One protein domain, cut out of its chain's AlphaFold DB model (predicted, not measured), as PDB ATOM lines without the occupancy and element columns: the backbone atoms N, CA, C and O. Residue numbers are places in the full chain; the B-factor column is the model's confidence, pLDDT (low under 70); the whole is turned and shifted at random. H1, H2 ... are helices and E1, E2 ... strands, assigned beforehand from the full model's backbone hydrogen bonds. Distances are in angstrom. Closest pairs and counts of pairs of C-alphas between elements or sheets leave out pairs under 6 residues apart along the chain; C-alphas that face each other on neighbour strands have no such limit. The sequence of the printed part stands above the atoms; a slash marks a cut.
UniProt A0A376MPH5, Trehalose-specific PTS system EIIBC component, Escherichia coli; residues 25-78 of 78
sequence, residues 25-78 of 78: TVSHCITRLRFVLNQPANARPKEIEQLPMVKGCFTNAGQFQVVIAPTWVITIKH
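AT A GLANCE: This is residues 25 to 78 of the 78 residues of the protein "Trehalose-specific PTS system EIIBC component" of Escherichia coli (UniProt A0A376MPH5). A single, twisted sheet of two hairpins, E1 with E2 and E3 with E4, makes the body, and one short helix, H1, sits by its E3 edge. After E4 a tail, residues 69 to 78, has no named element. The printed part has 54 residues, with E1, E2, H1, E3 and E4 along it; the sheet's order is E1, E2, E4, E3, all antiparallel. It is mostly strand and compact, with a radius of gyration of the C-alphas of 10.8 A and spans of 28 by 23 by 18 A.

IN THESE COORDINATES: Find C-alpha 25 at (-40.607, -13.742, -27.511); from there E1 runs 14.0 A to residue 29. E2, residues 32 to 37, measures 15.4 A. Next come H1, residues 45 to 48, 5.0 A, and E3, residues 54 to 60, 17.1 A. E4, residues 63 to 68, runs 15.6 A and ends at C-alpha 68, (-23.213, -13.966, -30.649).

HOW THE PARTS SIT: Start at edge strand E1, antiparallel to E2 at 166 degrees: look for N 27 and O 34, 2.8 A apart, within hydrogen-bond range. E2 and E4 stand at 153 degrees, antiparallel, with N 35 and O 64 at 2.8 A. E4 and edge strand E3 stand at 162 degrees, antiparallel, with N 65 and O 58 at 2.8 A. E1 and E3 are apart. E2, H1 and E3 form a split strand-helix-strand unit, two strands running the same way with E4 between them; its crossover is right-handed. H1 is on the sheet but only grazes it; its closest C-alphas to E3 are those of Pro 45 and Cys 57, 6.2 A. H1 is too short for an O i to N i+4 pair; its one O i to N i+3 pair is within range.

THE WHOLE: The C-alphas farthest apart, of Gln 39 and Thr 71, are 28.8 A apart. The printed part has no cut, and no link is long. Mean pLDDT of the printed part is 83.2; look at residues 70 to 78 for values under 70.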
ATOM      1  N   THR A  25     -41.347 -13.042 -28.565       90.50
ATOM      2  CA  THR A  25     -40.607 -13.742 -27.511       90.50
ATOM      3  C   THR A  25     -39.120 -13.738 -27.818       90.50
ATOM      4  O   THR A  25     -38.711 -13.779 -28.979       90.50
ATOM      5  N   VAL A  26     -38.302 -13.731 -26.769       90.00
ATOM      6  CA  VAL A  26     -36.852 -13.892 -26.874       90.00
ATOM      7  C   VAL A  26     -36.407 -15.068 -26.015       90.00
ATOM      8  O   VAL A  26     -36.894 -15.284 -24.909       90.00
ATOM      9  N   SER A  27     -35.493 -15.871 -26.536       89.19
ATOM     10  CA  SER A  27     -34.855 -16.975 -25.822       89.19
ATOM     11  C   SER A  27     -33.376 -16.995 -26.158       89.19
ATOM     12  O   SER A  27     -32.971 -16.533 -27.222       89.19
ATOM     13  N   HIS A  28     -32.546 -17.529 -25.270       85.44
ATOM     14  CA  HIS A  28     -31.107 -17.554 -25.494       85.44
ATOM     15  C   HIS A  28     -30.475 -18.877 -25.066       85.44
ATOM     16  O   HIS A  28     -30.929 -19.537 -24.137       85.44
ATOM     17  N   CYS A  29     -29.406 -19.257 -25.759       80.19
ATOM     18  CA  CYS A  29     -28.428 -20.250 -25.315       80.19
ATOM     19  C   CYS A  29     -27.039 -19.609 -25.339       80.19
ATOM     20  O   CYS A  29     -26.917 -18.506 -25.848       80.19
ATOM     21  N   ILE A  30     -25.989 -20.303 -24.887       78.38
ATOM     22  CA  ILE A  30     -24.625 -19.762 -24.659       78.38
ATOM     23  C   ILE A  30     -24.035 -18.961 -25.840       78.38
ATOM     24  O   ILE A  30     -23.247 -18.045 -25.627       78.38
ATOM     25  N   THR A  31     -24.430 -19.259 -27.078       86.75
ATOM     26  CA  THR A  31     -23.920 -18.592 -28.291       86.75
ATOM     27  C   THR A  31     -25.001 -18.012 -29.204       86.75
ATOM     28  O   THR A  31     -24.683 -17.529 -30.291       86.75
ATOM     29  N   ARG A  32     -26.291 -18.087 -28.840       88.94
ATOM     30  CA  ARG A  32     -27.379 -17.656 -29.736       88.94
ATOM     31  C   ARG A  32     -28.500 -16.953 -28.997       88.94
ATOM     32  O   ARG A  32     -29.004 -17.467 -28.001       88.94
ATOM     33  N   LEU A  33     -28.955 -15.853 -29.581       90.00
ATOM     34  CA  LEU A  33     -30.242 -15.235 -29.293       90.00
ATOM     35  C   LEU A  33     -31.251 -15.720 -30.332       90.00
ATOM     36  O   LEU A  33     -30.953 -15.776 -31.524       90.00
ATOM     37  N   ARG A  34     -32.438 -16.102 -29.875       92.44
ATOM     38  CA  ARG A  34     -33.568 -16.536 -30.691       92.44
ATOM     39  C   ARG A  34     -34.703 -15.560 -30.455       92.44
ATOM     40  O   ARG A  34     -35.131 -15.386 -29.318       92.44
ATOM     41  N   PHE A  35     -35.189 -14.963 -31.525       93.12
ATOM     42  CA  PHE A  35     -36.312 -14.047 -31.523       93.12
ATOM     43  C   PHE A  35     -37.465 -14.683 -32.291       93.12
ATOM     44  O   PHE A  35     -37.315 -15.094 -33.443       93.12
ATOM     45  N   VAL A  36     -38.623 -14.750 -31.651       94.06
ATOM     46  CA  VAL A  36     -39.898 -14.936 -32.339       94.06
ATOM     47  C   VAL A  36     -40.393 -13.535 -32.670       94.06
ATOM     48  O   VAL A  36     -40.591 -12.727 -31.762       94.06
ATOM     49  N   LEU A  37     -40.525 -13.224 -33.960       93.69
ATOM     50  CA  LEU A  37     -40.924 -11.898 -34.430       93.69
ATOM     51  C   LEU A  37     -42.377 -11.917 -34.911       93.69
ATOM     52  O   LEU A  37     -42.771 -12.836 -35.624       93.69
ATOM     53  N   ASN A  38     -43.142 -10.881 -34.572       93.75
ATOM     54  CA  ASN A  38     -44.507 -10.680 -35.065       93.75
ATOM     55  C   ASN A  38     -44.508 -10.407 -36.580       93.75
ATOM     56  O   ASN A  38     -45.331 -10.941 -37.318       93.75
ATOM     57  N   GLN A  39     -43.559  -9.593 -37.049       93.81
ATOM     58  CA  GLN A  39     -43.360  -9.226 -38.450       93.81
ATOM     59  C   GLN A  39     -41.876  -9.403 -38.825       93.81
ATOM     60  O   GLN A  39     -41.087  -8.457 -38.734       93.81
ATOM     61  N   PRO A  40     -41.457 -10.607 -39.266       90.75
ATOM     62  CA  PRO A  40     -40.062 -10.888 -39.623       90.75
ATOM     63  C   PRO A  40     -39.496  -9.981 -40.724       90.75
ATOM     64  O   PRO A  40     -38.297  -9.725 -40.747       90.75
ATOM     65  N   ALA A  41     -40.354  -9.456 -41.606       91.75
ATOM     66  CA  ALA A  41     -39.967  -8.535 -42.676       91.75
ATOM     67  C   ALA A  41     -39.409  -7.190 -42.170       91.75
ATOM     68  O   ALA A  41     -38.687  -6.520 -42.903       91.75
ATOM     69  N   ASN A  42     -39.709  -6.808 -40.923       93.12
ATOM     70  CA  ASN A  42     -39.192  -5.576 -40.321       93.12
ATOM     71  C   ASN A  42     -37.767  -5.739 -39.774       93.12
ATOM     72  O   ASN A  42     -37.126  -4.742 -39.439       93.12
ATOM     73  N   ALA A  43     -37.275  -6.977 -39.657       93.50
ATOM     74  CA  ALA A  43     -35.905  -7.219 -39.245       93.50
ATOM     75  C   ALA A  43     -34.932  -6.847 -40.367       93.50
ATOM     76  O   ALA A  43     -35.215  -7.025 -41.555       93.50
ATOM     77  N   ARG A  44     -33.739  -6.390 -39.984       94.81
ATOM     78  CA  ARG A  44     -32.681  -5.972 -40.910       94.81
ATOM     79  C   ARG A  44     -31.422  -6.834 -40.751       94.81
ATOM     80  O   ARG A  44     -30.424  -6.359 -40.212       94.81
ATOM     81  N   PRO A  45     -31.434  -8.094 -41.238       92.31
ATOM     82  CA  PRO A  45     -30.340  -9.058 -41.080       92.31
ATOM     83  C   PRO A  45     -28.960  -8.491 -41.435       92.31
ATOM     84  O   PRO A  45     -28.015  -8.605 -40.665       92.31
ATOM     85  N   LYS A  46     -28.871  -7.793 -42.576       92.50
ATOM     86  CA  LYS A  46     -27.616  -7.219 -43.078       92.50
ATOM     87  C   LYS A  46     -27.026  -6.153 -42.155       92.50
ATOM     88  O   LYS A  46     -25.813  -6.073 -42.034       92.50
ATOM     89  N   GLU A  47     -27.865  -5.335 -41.520       93.62
ATOM     90  CA  GLU A  47     -27.409  -4.330 -40.550       93.62
ATOM     91  C   GLU A  47     -27.032  -4.995 -39.216       93.62
ATOM     92  O   GLU A  47     -26.068  -4.596 -38.571       93.62
ATOM     93  N   ILE A  48     -27.750  -6.050 -38.820       92.50
ATOM     94  CA  ILE A  48     -27.470  -6.816 -37.594       92.50
ATOM     95  C   ILE A  48     -26.105  -7.508 -37.679       92.50
ATOM     96  O   ILE A  48     -25.365  -7.522 -36.700       92.50
ATOM     97  N   GLU A  49     -25.735  -8.040 -38.843       91.25
ATOM     98  CA  GLU A  49     -24.426  -8.672 -39.073       91.25
ATOM     99  C   GLU A  49     -23.245  -7.700 -39.014       91.25
ATOM    100  O   GLU A  49     -22.113  -8.133 -38.816       91.25
ATOM    101  N   GLN A  50     -23.492  -6.395 -39.145       90.88
ATOM    102  CA  GLN A  50     -22.456  -5.369 -39.000       90.88
ATOM    103  C   GLN A  50     -22.150  -5.046 -37.533       90.88
ATOM    104  O   GLN A  50     -21.156  -4.374 -37.249       90.88
ATOM    105  N   LEU A  51     -22.976  -5.513 -36.590       87.88
ATOM    106  CA  LEU A  51     -22.733  -5.294 -35.169       87.88
ATOM    107  C   LEU A  51     -21.489  -6.085 -34.722       87.88
ATOM    108  O   LEU A  51     -21.420  -7.292 -34.960       87.88
ATOM    109  N   PRO A  52     -20.532  -5.472 -33.994       85.62
ATOM    110  CA  PRO A  52     -19.256  -6.112 -33.633       85.62
ATOM    111  C   PRO A  52     -19.389  -7.438 -32.869       85.62
ATOM    112  O   PRO A  52     -18.510  -8.303 -32.920       85.62
ATOM    113  N   MET A  53     -20.488  -7.590 -32.130       84.31
ATOM    114  CA  MET A  53     -20.801  -8.762 -31.311       84.31
ATOM    115  C   MET A  53     -21.446  -9.916 -32.090       84.31
ATOM    116  O   MET A  53     -21.482 -11.045 -31.590       84.31
ATOM    117  N   VAL A  54     -21.967  -9.644 -33.289       90.25
ATOM    118  CA  VAL A  54     -22.707 -10.602 -34.108       90.25
ATOM    119  C   VAL A  54     -21.739 -11.332 -35.031       90.25
ATOM    120  O   VAL A  54     -20.883 -10.742 -35.681       90.25
ATOM    121  N   LYS A  55     -21.857 -12.659 -35.065       90.12
ATOM    122  CA  LYS A  55     -21.096 -13.527 -35.976       90.12
ATOM    123  C   LYS A  55     -21.908 -13.984 -37.183       90.12
ATOM    124  O   LYS A  55     -21.334 -14.516 -38.125       90.12
ATOM    125  N   GLY A  56     -23.220 -13.784 -37.146       90.88
ATOM    126  CA  GLY A  56     -24.135 -14.069 -38.243       90.88
ATOM    127  C   GLY A  56     -25.580 -14.067 -37.767       90.88
ATOM    128  O   GLY A  56     -25.849 -14.197 -36.565       90.88
ATOM    129  N   CYS A  57     -26.517 -13.957 -38.704       91.62
ATOM    130  CA  CYS A  57     -27.932 -14.122 -38.413       91.62
ATOM    131  C   CYS A  57     -28.630 -14.985 -39.465       91.62
ATOM    132  O   CYS A  57     -28.225 -15.054 -40.621       91.62
ATOM    133  N   PHE A  58     -29.669 -15.704 -39.055       90.69
ATOM    134  CA  PHE A  58     -30.436 -16.554 -39.959       90.69
ATOM    135  C   PHE A  58     -31.846 -16.773 -39.432       90.69
ATOM    136  O   PHE A  58     -32.091 -16.748 -38.228       90.69
ATOM    137  N   THR A  59     -32.781 -17.036 -40.339       89.12
ATOM    138  CA  THR A  59     -34.158 -17.382 -39.978       89.12
ATOM    139  C   THR A  59     -34.362 -18.875 -40.182       89.12
ATOM    140  O   THR A  59     -34.066 -19.395 -41.254       89.12
ATOM    141  N   ASN A  60     -34.857 -19.574 -39.165       86.25
ATOM    142  CA  ASN A  60     -35.206 -20.990 -39.266       86.25
ATOM    143  C   ASN A  60     -36.528 -21.249 -38.539       86.25
ATOM    144  O   ASN A  60     -36.689 -20.808 -37.402       86.25
ATOM    145  N   ALA A  61     -37.454 -21.952 -39.195       85.44
ATOM    146  CA  ALA A  61     -38.767 -22.311 -38.656       85.44
ATOM    147  C   ALA A  61     -39.520 -21.118 -38.023       85.44
ATOM    148  O   ALA A  61     -40.067 -21.222 -36.929       85.44
ATOM    149  N   GLY A  62     -39.488 -19.952 -38.682       82.56
ATOM    150  CA  GLY A  62     -40.139 -18.728 -38.192       82.56
ATOM    151  C   GLY A  62     -39.426 -18.020 -37.032       82.56
ATOM    152  O   GLY A  62     -39.913 -16.999 -36.560       82.56
ATOM    153  N   GLN A  63     -38.267 -18.517 -36.587       88.69
ATOM    154  CA  GLN A  63     -37.449 -17.875 -35.557       88.69
ATOM    155  C   GLN A  63     -36.243 -17.183 -36.181       88.69
ATOM    156  O   GLN A  63     -35.450 -17.810 -36.890       88.69
ATOM    157  N   PHE A  64     -36.073 -15.906 -35.858       93.56
ATOM    158  CA  PHE A  64     -34.891 -15.140 -36.209       93.56
ATOM    159  C   PHE A  64     -33.782 -15.413 -35.187       93.56
ATOM    160  O   PHE A  64     -33.963 -15.216 -33.987       93.56
ATOM    161  N   GLN A  65     -32.639 -15.918 -35.637       92.56
ATOM    162  CA  GLN A  65     -31.522 -16.312 -34.784       92.56
ATOM    163  C   GLN A  65     -30.319 -15.419 -35.038       92.56
ATOM    164  O   GLN A  65     -29.934 -15.194 -36.183       92.56
ATOM    165  N   VAL A  66     -29.699 -14.963 -33.956       92.31
ATOM    166  CA  VAL A  66     -28.484 -14.151 -33.980       92.31
ATOM    167  C   VAL A  66     -27.403 -14.911 -33.234       92.31
ATOM    168  O   VAL A  66     -27.560 -15.243 -32.056       92.31
ATOM    169  N   VAL A  67     -26.312 -15.222 -33.929       91.56
ATOM    170  CA  VAL A  67     -25.141 -15.865 -33.338       91.56
ATOM    171  C   VAL A  67     -24.277 -14.782 -32.716       91.56
ATOM    172  O   VAL A  67     -23.817 -13.877 -33.411       91.56
ATOM    173  N   ILE A  68     -24.049 -14.890 -31.413       86.31
ATOM    174  CA  ILE A  68     -23.213 -13.966 -30.649       86.31
ATOM    175  C   ILE A  68     -22.025 -14.707 -30.049       86.31
ATOM    176  O   ILE A  68     -22.094 -15.902 -29.745       86.31
ATOM    177  N   ALA A  69     -20.908 -14.000 -29.892       72.25
ATOM    178  CA  ALA A  69     -19.744 -14.553 -29.212       72.25
ATOM    179  C   ALA A  69     -20.101 -14.942 -27.755       72.25
ATOM    180  O   ALA A  69     -20.885 -14.241 -27.110       72.25
ATOM    181  N   PRO A  70     -19.525 -16.033 -27.208       63.00
ATOM    182  CA  PRO A  70     -19.942 -16.647 -25.937       63.00
ATOM    183  C   PRO A  70     -19.837 -15.743 -24.698       63.00
ATOM    184  O   PRO A  70     -20.370 -16.078 -23.646       63.00
ATOM    185  N   THR A  71     -19.189 -14.583 -24.800       59.00
ATOM    186  CA  THR A  71     -19.054 -13.617 -23.705       59.00
ATOM    187  C   THR A  71     -20.339 -12.831 -23.384       59.00
ATOM    188  O   THR A  71     -20.347 -12.117 -22.387       59.00
ATOM    189  N   TRP A  72     -21.420 -12.947 -24.177       55.59
ATOM    190  CA  TRP A  72     -22.559 -12.001 -24.150       55.59
ATOM    191  C   TRP A  72     -23.892 -12.495 -23.580       55.59
ATOM    192  O   TRP A  72     -24.711 -11.691 -23.145       55.59
ATOM    193  N   VAL A  73     -24.148 -13.800 -23.565       51.78
ATOM    194  CA  VAL A  73     -25.510 -14.325 -23.331       51.78
ATOM    195  C   VAL A  73     -26.043 -14.070 -21.916       51.78
ATOM    196  O   VAL A  73     -27.248 -14.085 -21.689       51.78
ATOM    197  N   ILE A  74     -25.158 -13.777 -20.971       50.69
ATOM    198  CA  ILE A  74     -25.471 -13.717 -19.542       50.69
ATOM    199  C   ILE A  74     -26.123 -12.371 -19.145       50.69
ATOM    200  O   ILE A  74     -26.770 -12.288 -18.105       50.69
ATOM    201  N   THR A  75     -26.034 -11.329 -19.981       51.97
ATOM    202  CA  THR A  75     -26.417  -9.954 -19.591       51.97
ATOM    203  C   THR A  75     -27.871  -9.578 -19.913       51.97
ATOM    204  O   THR A  75     -28.382  -8.615 -19.360       51.97
ATOM    205  N   ILE A  76     -28.592 -10.334 -20.753       52.12
ATOM    206  CA  ILE A  76     -29.962  -9.966 -21.199       52.12
ATOM    207  C   ILE A  76     -31.056 -10.485 -20.237       52.12
ATOM    208  O   ILE A  76     -32.206 -10.667 -20.629       52.12
ATOM    209  N   LYS A  77     -30.710 -10.797 -18.981       42.75
ATOM    210  CA  LYS A  77     -31.639 -11.393 -18.001       42.75
ATOM    211  C   LYS A  77     -31.906 -10.527 -16.761       42.75
ATOM    212  O   LYS A  77     -32.418 -11.061 -15.781       42.75
ATOM    213  N   HIS A  78     -31.584  -9.235 -16.795       38.41
ATOM    214  CA  HIS A  78     -31.858  -8.299 -15.702       38.41
ATOM    215  C   HIS A  78     -32.436  -6.983 -16.211       38.41
ATOM    216  O   HIS A  78     -32.000  -6.543 -17.298       38.41
TER     217      HIS A  78